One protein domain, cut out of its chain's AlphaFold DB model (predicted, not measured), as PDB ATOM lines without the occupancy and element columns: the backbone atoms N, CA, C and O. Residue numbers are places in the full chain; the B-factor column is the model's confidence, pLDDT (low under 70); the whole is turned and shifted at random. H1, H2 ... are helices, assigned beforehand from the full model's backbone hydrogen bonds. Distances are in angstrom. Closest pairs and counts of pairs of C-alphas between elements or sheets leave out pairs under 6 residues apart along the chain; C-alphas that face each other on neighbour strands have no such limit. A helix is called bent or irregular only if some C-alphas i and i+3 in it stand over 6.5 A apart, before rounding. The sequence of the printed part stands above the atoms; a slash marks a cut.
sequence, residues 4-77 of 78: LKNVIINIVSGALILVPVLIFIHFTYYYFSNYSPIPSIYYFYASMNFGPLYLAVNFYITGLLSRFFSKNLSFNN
ATOM      1  N   LEU A   4      40.021  65.422  21.126       90.81
ATOM      2  CA  LEU A   4      41.383  65.229  21.618       90.81
ATOM      3  C   LEU A   4      41.437  65.087  23.147       90.81
ATOM      4  O   LEU A   4      42.153  64.238  23.674       90.81
ATOM      5  N   LYS A   5      40.598  65.839  23.871       91.88
ATOM      6  CA  LYS A   5      40.471  65.710  25.330       91.88
ATOM      7  C   LYS A   5      39.975  64.317  25.724       91.88
ATOM      8  O   LYS A   5      40.459  63.745  26.695       91.88
ATOM      9  N   ASN A   6      39.020  63.764  24.976       91.50
ATOM     10  CA  ASN A   6      38.467  62.439  25.256       91.50
ATOM     11  C   ASN A   6      39.498  61.325  25.008       91.50
ATOM     12  O   ASN A   6      39.542  60.355  25.761       91.50
ATOM     13  N   VAL A   7      40.353  61.492  23.992       93.69
ATOM     14  CA  VAL A   7      41.468  60.575  23.716       93.69
ATOM     15  C   VAL A   7      42.467  60.558  24.870       93.69
ATOM     16  O   VAL A   7      42.772  59.484  25.383       93.69
ATOM     17  N   ILE A   8      42.905  61.731  25.337       94.69
ATOM     18  CA  ILE A   8      43.848  61.836  26.461       94.69
ATOM     19  C   ILE A   8      43.268  61.202  27.730       94.69
ATOM     20  O   ILE A   8      43.958  60.434  28.395       94.69
ATOM     21  N   ILE A   9      41.996  61.466  28.047       94.81
ATOM     22  CA  ILE A   9      41.342  60.878  29.225       94.81
ATOM     23  C   ILE A   9      41.362  59.349  29.152       94.81
ATOM     24  O   ILE A   9      41.710  58.706  30.137       94.81
ATOM     25  N   ASN A  10      41.049  58.760  27.994       95.06
ATOM     26  CA  ASN A  10      41.091  57.306  27.833       95.06
ATOM     27  C   ASN A  10      42.506  56.747  28.014       95.06
ATOM     28  O   ASN A  10      42.666  55.748  28.706       95.06
ATOM     29  N   ILE A  11      43.527  57.397  27.447       96.69
ATOM     30  CA  ILE A  11      44.927  56.982  27.633       96.69
ATOM     31  C   ILE A  11      45.289  56.989  29.121       96.69
ATOM     32  O   ILE A  11      45.808  56.001  29.632       96.69
ATOM     33  N   VAL A  12      44.966  58.069  29.840       96.25
ATOM     34  CA  VAL A  12      45.243  58.176  31.279       96.25
ATOM     35  C   VAL A  12      44.496  57.096  32.065       96.25
ATOM     36  O   VAL A  12      45.101  56.419  32.893       96.25
ATOM     37  N   SER A  13      43.208  56.873  31.785       95.50
ATOM     38  CA  SER A  13      42.426  55.818  32.441       95.50
ATOM     39  C   SER A  13      42.996  54.421  32.194       95.50
ATOM     40  O   SER A  13      43.063  53.624  33.122       95.50
ATOM     41  N   GLY A  14      43.426  54.112  30.968       95.94
ATOM     42  CA  GLY A  14      44.036  52.818  30.668       95.94
ATOM     43  C   GLY A  14      45.406  52.639  31.312       95.94
ATOM     44  O   GLY A  14      45.693  51.558  31.819       95.94
ATOM     45  N   ALA A  15      46.224  53.693  31.369       96.06
ATOM     46  CA  ALA A  15      47.510  53.668  32.063       96.06
ATOM     47  C   ALA A  15      47.343  53.402  33.568       96.06
ATOM     48  O   ALA A  15      48.057  52.571  34.124       96.06
ATOM     49  N   LEU A  16      46.348  54.030  34.206       95.94
ATOM     50  CA  LEU A  16      46.010  53.803  35.618       95.94
ATOM     51  C   LEU A  16      45.560  52.365  35.924       95.94
ATOM     52  O   LEU A  16      45.574  51.970  37.082       95.94
ATOM     53  N   ILE A  17      45.179  51.583  34.911       94.88
ATOM     54  CA  ILE A  17      44.819  50.167  35.058       94.88
ATOM     55  C   ILE A  17      46.024  49.279  34.740       94.88
ATOM     56  O   ILE A  17      46.420  48.445  35.550       94.88
ATOM     57  N   LEU A  18      46.626  49.462  33.562       92.69
ATOM     58  CA  LEU A  18      47.691  48.589  33.073       92.69
ATOM     59  C   LEU A  18      48.984  48.721  33.879       92.69
ATOM     60  O   LEU A  18      49.628  47.708  34.135       92.69
ATOM     61  N   VAL A  19      49.373  49.930  34.294       92.75
ATOM     62  CA  VAL A  19      50.638  50.130  35.019       92.75
ATOM     63  C   VAL A  19      50.628  49.407  36.373       92.75
ATOM     64  O   VAL A  19      51.555  48.631  36.607       92.75
ATOM     65  N   PRO A  20      49.602  49.543  37.240       92.00
ATOM     66  CA  PRO A  20      49.529  48.758  38.472       92.00
ATOM     67  C   PRO A  20      49.493  47.247  38.245       92.00
ATOM     68  O   PRO A  20      50.139  46.518  38.989       92.00
ATOM     69  N   VAL A  21      48.788  46.768  37.213       90.94
ATOM     70  CA  VAL A  21      48.756  45.334  36.870       90.94
ATOM     71  C   VAL A  21      50.149  44.835  36.492       90.94
ATOM     72  O   VAL A  21      50.577  43.793  36.981       90.94
ATOM     73  N   LEU A  22      50.888  45.593  35.679       89.00
ATOM     74  CA  LEU A  22      52.275  45.267  35.357       89.00
ATOM     75  C   LEU A  22      53.137  45.273  36.622       89.00
ATOM     76  O   LEU A  22      53.838  44.303  36.871       89.00
ATOM     77  N   ILE A  23      53.045  46.295  37.473       89.06
ATOM     78  CA  ILE A  23      53.786  46.335  38.743       89.06
ATOM     79  C   ILE A  23      53.470  45.103  39.607       89.06
ATOM     80  O   ILE A  23      54.383  44.451  40.109       89.06
ATOM     81  N   PHE A  24      52.195  44.738  39.737       88.62
ATOM     82  CA  PHE A  24      51.768  43.559  40.485       88.62
ATOM     83  C   PHE A  24      52.383  42.273  39.928       88.62
ATOM     84  O   PHE A  24      52.955  41.486  40.683       88.62
ATOM     85  N   ILE A  25      52.343  42.080  38.607       87.50
ATOM     86  CA  ILE A  25      53.000  40.949  37.939       87.50
ATOM     87  C   ILE A  25      54.515  40.960  38.226       87.50
ATOM     88  O   ILE A  25      55.110  39.900  38.419       87.50
ATOM     89  N   HIS A  26      55.151  42.133  38.327       85.94
ATOM     90  CA  HIS A  26      56.583  42.240  38.634       85.94
ATOM     91  C   HIS A  26      56.932  41.737  40.020       85.94
ATOM     92  O   HIS A  26      57.976  41.130  40.219       85.94
ATOM     93  N   PHE A  27      56.083  42.032  40.993       86.62
ATOM     94  CA  PHE A  27      56.345  41.635  42.365       86.62
ATOM     95  C   PHE A  27      55.937  40.189  42.629       86.62
ATOM     96  O   PHE A  27      56.460  39.571  43.550       86.62
ATOM     97  N   THR A  28      55.043  39.631  41.811       87.69
ATOM     98  CA  THR A  28      54.489  38.293  42.037       87.69
ATOM     99  C   THR A  28      55.053  37.206  41.129       87.69
ATOM    100  O   THR A  28      54.830  36.034  41.425       87.69
ATOM    101  N   TYR A  29      55.804  37.525  40.064       84.94
ATOM    102  CA  TYR A  29      56.225  36.492  39.104       84.94
ATOM    103  C   TYR A  29      57.036  35.364  39.742       84.94
ATOM    104  O   TYR A  29      56.849  34.224  39.337       84.94
ATOM    105  N   TYR A  30      57.859  35.641  40.761       82.94
ATOM    106  CA  TYR A  30      58.660  34.617  41.442       82.94
ATOM    107  C   TYR A  30      57.819  33.517  42.109       82.94
ATOM    108  O   TYR A  30      58.329  32.422  42.326       82.94
ATOM    109  N   TYR A  31      56.535  33.764  42.399       84.25
ATOM    110  CA  TYR A  31      55.630  32.725  42.905       84.25
ATOM    111  C   TYR A  31      55.199  31.722  41.824       84.25
ATOM    112  O   TYR A  31      54.757  30.627  42.157       84.25
ATOM    113  N   PHE A  32      55.307  32.084  40.541       79.50
ATOM    114  CA  PHE A  32      54.742  31.318  39.423       79.50
ATOM    115  C   PHE A  32      55.758  30.981  38.320       79.50
ATOM    116  O   PHE A  32      55.506  30.100  37.503       79.50
ATOM    117  N   SER A  33      56.890  31.684  38.255       77.81
ATOM    118  CA  SER A  33      57.891  31.568  37.196       77.81
ATOM    119  C   SER A  33      59.263  32.047  37.671       77.81
ATOM    120  O   SER A  33      59.380  33.008  38.426       77.81
ATOM    121  N   ASN A  34      60.320  31.442  37.131       79.31
ATOM    122  CA  ASN A  34      61.698  31.908  37.321       79.31
ATOM    123  C   ASN A  34      62.037  33.147  36.470       79.31
ATOM    124  O   ASN A  34      63.111  33.723  36.621       79.31
ATOM    125  N   TYR A  35      61.145  33.555  35.561       78.56
ATOM    126  CA  TYR A  35      61.360  34.663  34.633       78.56
ATOM    127  C   TYR A  35      60.327  35.767  34.831       78.56
ATOM    128  O   TYR A  35      59.121  35.507  34.835       78.56
ATOM    129  N   SER A  36      60.804  37.013  34.921       76.00
ATOM    130  CA  SER A  36      59.925  38.179  34.943       76.00
ATOM    131  C   SER A  36      59.427  38.487  33.528       76.00
ATOM    132  O   SER A  36      60.248  38.718  32.637       76.00
ATOM    133  N   PRO A  37      58.107  38.568  33.297       77.69
ATOM    134  CA  PRO A  37      57.558  38.936  31.992       77.69
ATOM    135  C   PRO A  37      57.661  40.445  31.701       77.69
ATOM    136  O   PRO A  37      57.277  40.909  30.637       77.69
ATOM    137  N   ILE A  38      58.148  41.255  32.638       79.19
ATOM    138  CA  ILE A  38      58.146  42.719  32.490       79.19
ATOM    139  C   ILE A  38      59.360  43.247  31.752       79.19
ATOM    140  O   ILE A  38      59.163  44.071  30.861       79.19
ATOM    141  N   PRO A  39      60.586  42.766  32.027       78.88
ATOM    142  CA  PRO A  39      61.712  43.008  31.145       78.88
ATOM    143  C   PRO A  39      61.370  42.680  29.690       78.88
ATOM    144  O   PRO A  39      61.654  43.493  28.821       78.88
ATOM    145  N   SER A  40      60.689  41.562  29.407       79.56
ATOM    146  CA  SER A  40      60.312  41.213  28.032       79.56
ATOM    147  C   SER A  40      59.269  42.160  27.434       79.56
ATOM    148  O   SER A  40      59.418  42.537  26.278       79.56
ATOM    149  N   ILE A  41      58.269  42.617  28.197       82.81
ATOM    150  CA  ILE A  41      57.317  43.648  27.740       82.81
ATOM    151  C   ILE A  41      58.032  44.980  27.467       82.81
ATOM    152  O   ILE A  41      57.778  45.623  26.448       82.81
ATOM    153  N   TYR A  42      58.947  45.391  28.346       83.19
ATOM    154  CA  TYR A  42      59.754  46.594  28.152       83.19
ATOM    155  C   TYR A  42      60.623  46.484  26.892       83.19
ATOM    156  O   TYR A  42      60.563  47.363  26.034       83.19
ATOM    157  N   TYR A  43      61.360  45.380  26.736       81.19
ATOM    158  CA  TYR A  43      62.168  45.103  25.546       81.19
ATOM    159  C   TYR A  43      61.316  45.039  24.277       81.19
ATOM    160  O   TYR A  43      61.730  45.565  23.248       81.19
ATOM    161  N   PHE A  44      60.116  44.461  24.346       84.06
ATOM    162  CA  PHE A  44      59.187  44.392  23.223       84.06
ATOM    163  C   PHE A  44      58.848  45.791  22.700       84.06
ATOM    164  O   PHE A  44      59.092  46.073  21.530       84.06
ATOM    165  N   TYR A  45      58.389  46.704  23.562       86.19
ATOM    166  CA  TYR A  45      58.107  48.077  23.127       86.19
ATOM    167  C   TYR A  45      59.374  48.845  22.741       86.19
ATOM    168  O   TYR A  45      59.344  49.594  21.770       86.19
ATOM    169  N   ALA A  46      60.487  48.657  23.455       85.38
ATOM    170  CA  ALA A  46      61.751  49.324  23.141       85.38
ATOM    171  C   ALA A  46      62.324  48.899  21.776       85.38
ATOM    172  O   ALA A  46      62.969  49.699  21.106       85.38
ATOM    173  N   SER A  47      62.064  47.661  21.346       88.31
ATOM    174  CA  SER A  47      62.504  47.132  20.048       88.31
ATOM    175  C   SER A  47      61.674  47.624  18.854       88.31
ATOM    176  O   SER A  47      62.065  47.429  17.705       88.31
ATOM    177  N   MET A  48      60.526  48.261  19.100       88.81
ATOM    178  CA  MET A  48      59.638  48.757  18.050       88.81
ATOM    179  C   MET A  48      59.988  50.191  17.635       88.81
ATOM    180  O   MET A  48      60.081  51.078  18.480       88.81
ATOM    181  N   ASN A  49      60.009  50.462  16.323       89.31
ATOM    182  CA  ASN A  49      60.253  51.806  15.761       89.31
ATOM    183  C   ASN A  49      59.334  52.909  16.330       89.31
ATOM    184  O   ASN A  49      59.743  54.060  16.436       89.31
ATOM    185  N   PHE A  50      58.100  52.564  16.714       91.75
ATOM    186  CA  PHE A  50      57.126  53.481  17.325       91.75
ATOM    187  C   PHE A  50      56.600  52.954  18.669       91.75
ATOM    188  O   PHE A  50      55.429  53.133  18.997       91.75
ATOM    189  N   GLY A  51      57.454  52.289  19.453       89.38
ATOM    190  CA  GLY A  51      57.105  51.672  20.740       89.38
ATOM    191  C   GLY A  51      56.232  52.527  21.668       89.38
ATOM    192  O   GLY A  51      55.164  52.065  22.075       89.38
ATOM    193  N   PRO A  52      56.604  53.792  21.954       90.31
ATOM    194  CA  PRO A  52      55.793  54.681  22.790       90.31
ATOM    195  C   PRO A  52      54.388  54.945  22.229       90.31
ATOM    196  O   PRO A  52      53.426  55.077  22.984       90.31
ATOM    197  N   LEU A  53      54.257  54.985  20.902       93.50
ATOM    198  CA  LEU A  53      52.992  55.196  20.201       93.50
ATOM    199  C   LEU A  53      52.097  53.956  20.321       93.50
ATOM    200  O   LEU A  53      50.923  54.080  20.664       93.50
ATOM    201  N   TYR A  54      52.660  52.758  20.142       92.62
ATOM    202  CA  TYR A  54      51.945  51.499  20.377       92.62
ATOM    203  C   TYR A  54      51.512  51.337  21.839       92.62
ATOM    204  O   TYR A  54      50.384  50.921  22.105       92.62
ATOM    205  N   LEU A  55      52.362  51.726  22.791       92.75
ATOM    206  CA  LEU A  55      52.009  51.730  24.209       92.75
ATOM    207  C   LEU A  55      50.840  52.688  24.495       92.75
ATOM    208  O   LEU A  55      49.891  52.313  25.183       92.75
ATOM    209  N   ALA A  56      50.864  53.895  23.921       94.25
ATOM    210  CA  ALA A  56      49.768  54.854  24.042       94.25
ATOM    211  C   ALA A  56      48.456  54.325  23.436       94.25
ATOM    212  O   ALA A  56      47.390  54.529  24.018       94.25
ATOM    213  N   VAL A  57      48.519  53.606  22.310       95.50
ATOM    214  CA  VAL A  57      47.353  52.936  21.709       95.50
ATOM    215  C   VAL A  57      46.809  51.847  22.634       95.50
ATOM    216  O   VAL A  57      45.599  51.788  22.848       95.50
ATOM    217  N   ASN A  58      47.672  51.036  23.248       95.00
ATOM    218  CA  ASN A  58      47.235  50.017  24.202       95.00
ATOM    219  C   ASN A  58      46.560  50.637  25.428       95.00
ATOM    220  O   ASN A  58      45.461  50.219  25.793       95.00
ATOM    221  N   PHE A  59      47.128  51.703  25.998       96.69
ATOM    222  CA  PHE A  59      46.460  52.461  27.057       96.69
ATOM    223  C   PHE A  59      45.115  53.035  26.598       96.69
ATOM    224  O   PHE A  59      44.123  52.931  27.319       96.69
ATOM    225  N   TYR A  60      45.035  53.592  25.391       97.00
ATOM    226  CA  TYR A  60      43.781  54.111  24.852       97.00
ATOM    227  C   TYR A  60      42.693  53.028  24.743       97.00
ATOM    228  O   TYR A  60      41.565  53.253  25.188       97.00
ATOM    229  N   ILE A  61      43.028  51.853  24.198       96.94
ATOM    230  CA  ILE A  61      42.105  50.718  24.053       96.94
ATOM    231  C   ILE A  61      41.644  50.228  25.429       96.94
ATOM    232  O   ILE A  61      40.444  50.072  25.652       96.94
ATOM    233  N   THR A  62      42.560  50.053  26.384       96.56
ATOM    234  CA  THR A  62      42.202  49.667  27.756       96.56
ATOM    235  C   THR A  62      41.284  50.695  28.415       96.56
ATOM    236  O   THR A  62      40.303  50.321  29.057       96.56
ATOM    237  N   GLY A  63      41.545  51.991  28.232       95.69
ATOM    238  CA  GLY A  63      40.684  53.053  28.750       95.69
ATOM    239  C   GLY A  63      39.287  53.059  28.127       95.69
ATOM    240  O   GLY A  63      38.296  53.250  28.834       95.69
ATOM    241  N   LEU A  64      39.185  52.807  26.816       95.25
ATOM    242  CA  LEU A  64      37.900  52.629  26.135       95.25
ATOM    243  C   LEU A  64      37.118  51.444  26.707       95.25
ATOM    244  O   LEU A  64      35.943  51.602  27.038       95.25
ATOM    245  N   LEU A  65      37.772  50.289  26.861       94.88
ATOM    246  CA  LEU A  65      37.156  49.085  27.421       94.88
ATOM    247  C   LEU A  65      36.696  49.317  28.861       94.88
ATOM    248  O   LEU A  65      35.558  49.007  29.191       94.88
ATOM    249  N   SER A  66      37.529  49.937  29.697       93.19
ATOM    250  CA  SER A  66      37.173  50.287  31.076       93.19
ATOM    251  C   SER A  66      35.902  51.136  31.143       93.19
ATOM    252  O   SER A  66      34.983  50.826  31.899       93.19
ATOM    253  N   ARG A  67      35.794  52.167  30.297       90.44
ATOM    254  CA  ARG A  67      34.593  53.013  30.230       90.44
ATOM    255  C   ARG A  67      33.381  52.287  29.665       90.44
ATOM    256  O   ARG A  67      32.260  52.597  30.059       90.44
ATOM    257  N   PHE A  68      33.586  51.375  28.721       91.69
ATOM    258  CA  PHE A  68      32.519  50.526  28.211       91.69
ATOM    259  C   PHE A  68      31.979  49.634  29.332       91.69
ATOM    260  O   PHE A  68      30.782  49.660  29.605       91.69
ATOM    261  N   PHE A  69      32.847  48.909  30.038       89.75
ATOM    262  CA  PHE A  69      32.428  48.027  31.123       89.75
ATOM    263  C   PHE A  69      31.825  48.795  32.297       89.75
ATOM    264  O   PHE A  69      30.766  48.403  32.768       89.75
ATOM    265  N   SER A  70      32.406  49.916  32.732       87.31
ATOM    266  CA  SER A  70      31.865  50.681  33.866       87.31
ATOM    267  C   SER A  70      30.457  51.215  33.603       87.31
ATOM    268  O   SER A  70      29.602  51.163  34.483       87.31
ATOM    269  N   LYS A  71      30.179  51.663  32.372       86.19
ATOM    270  CA  LYS A  71      28.838  52.106  31.977       86.19
ATOM    271  C   LYS A  71      27.839  50.958  31.899       86.19
ATOM    272  O   LYS A  71      26.716  51.122  32.355       86.19
ATOM    273  N   ASN A  72      28.231  49.822  31.326       84.56
ATOM    274  CA  ASN A  72      27.321  48.691  31.134       84.56
ATOM    275  C   ASN A  72      27.092  47.887  32.424       84.56
ATOM    276  O   ASN A  72      25.995  47.383  32.633       84.56
ATOM    277  N   LEU A  73      28.081  47.813  33.319       76.88
ATOM    278  CA  LEU A  73      27.924  47.204  34.643       76.88
ATOM    279  C   LEU A  73      27.023  48.059  35.540       76.88
ATOM    280  O   LEU A  73      26.109  47.528  36.159       76.88
ATOM    281  N   SER A  74      27.199  49.387  35.524       65.06
ATOM    282  CA  SER A  74      26.308  50.313  36.240       65.06
ATOM    283  C   SER A  74      24.871  50.293  35.712       65.06
ATOM    284  O   SER A  74      23.955  50.597  36.468       65.06
ATOM    285  N   PHE A  75      24.657  49.963  34.435       56.53
ATOM    286  CA  PHE A  75      23.315  49.874  33.850       56.53
ATOM    287  C   PHE A  75      22.550  48.627  34.318       56.53
ATOM    288  O   PHE A  75      21.324  48.615  34.289       56.53
ATOM    289  N   ASN A  76      23.268  47.594  34.770       56.38
ATOM    290  CA  ASN A  76      22.688  46.332  35.223       56.38
ATOM    291  C   ASN A  76      22.416  46.268  36.738       56.38
ATOM    292  O   ASN A  76      21.987  45.213  37.195       56.38
ATOM    293  N   ASN A  77      22.623  47.355  37.504       54.06
ATOM    294  CA  ASN A  77      22.406  47.406  38.965       54.06
ATOM    295  C   ASN A  77      22.945  46.168  39.720       54.06
ATOM    296  O   ASN A  77      22.293  45.660  40.634       54.06
TER     297      ASN A  77
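Overview. This is residues 4 to 77 of the 78 residues of an uncharacterized protein of Gammaproteobacteria bacterium TMED257 (UniProt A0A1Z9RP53). Two long helices, H1 and H3, cross each other as an X, one over the other, and the short helix H2 closes one side of the X by running from near the last residues of H1 to near the first residues of H3. The whole is a flat, loose frame, and residues 68 to 77 stick out as the free end of one arm. The printed part has 74 residues, with three named helices in the order H1, H2, H3 and no named strand, and its class is all helix. The radius of gyration of the C-alphas is 14.8 A, and the C-alphas span 42 by 33 by 12 A.

Along the chain. H1 holds residues 4 to 31, is 41.4 A long and begins with C-alpha 4 at (41.383, 65.229, 21.618). It has a kink of 29 degrees near residue 25 and is irregular, with C-alphas 27 and 30 at 7.4 A. H2 holds residues 37 to 46, 14.3 A from first to last C-alpha, and begins with C-alpha 37 at (57.558, 38.936, 31.992). H3 holds residues 51 to 75, is 36.3 A long and ends with C-alpha 75 at (23.315, 49.874, 33.850).

Arrangement. H1 touches H2 with its residues 22 to 29 alone, and the closest C-alphas, those of His 26 and Ile 38, are 6.4 A apart. The two form a helical hairpin, opposite ways at a steep tilt of 40 degrees. H1, with residues 7 to 18 alone, touches residues 56 to 66 of H3, and the closest C-alphas, those of Gly 14 and Gly 63, are 3.9 A apart. Their lines are about perpendicular, at 83 degrees. H2 and H3 touch only at the corner by their link, where the closest C-alphas, those of Tyr 45 and Gly 51, are 4.4 A apart. In H2 and H3 every O i to N i+4 pair is within hydrogen-bond range; in H1 21 of 24 are.

Size, cuts and confidence. The two C-alphas farthest apart, those of Asn 49 and Asn 77, are 44.6 A apart. The printed part has no cut, and the links H1 to H2 and H2 to H3 are tight. The mean pLDDT of the printed part is 87.5, and residues 74 to 77 are under 70.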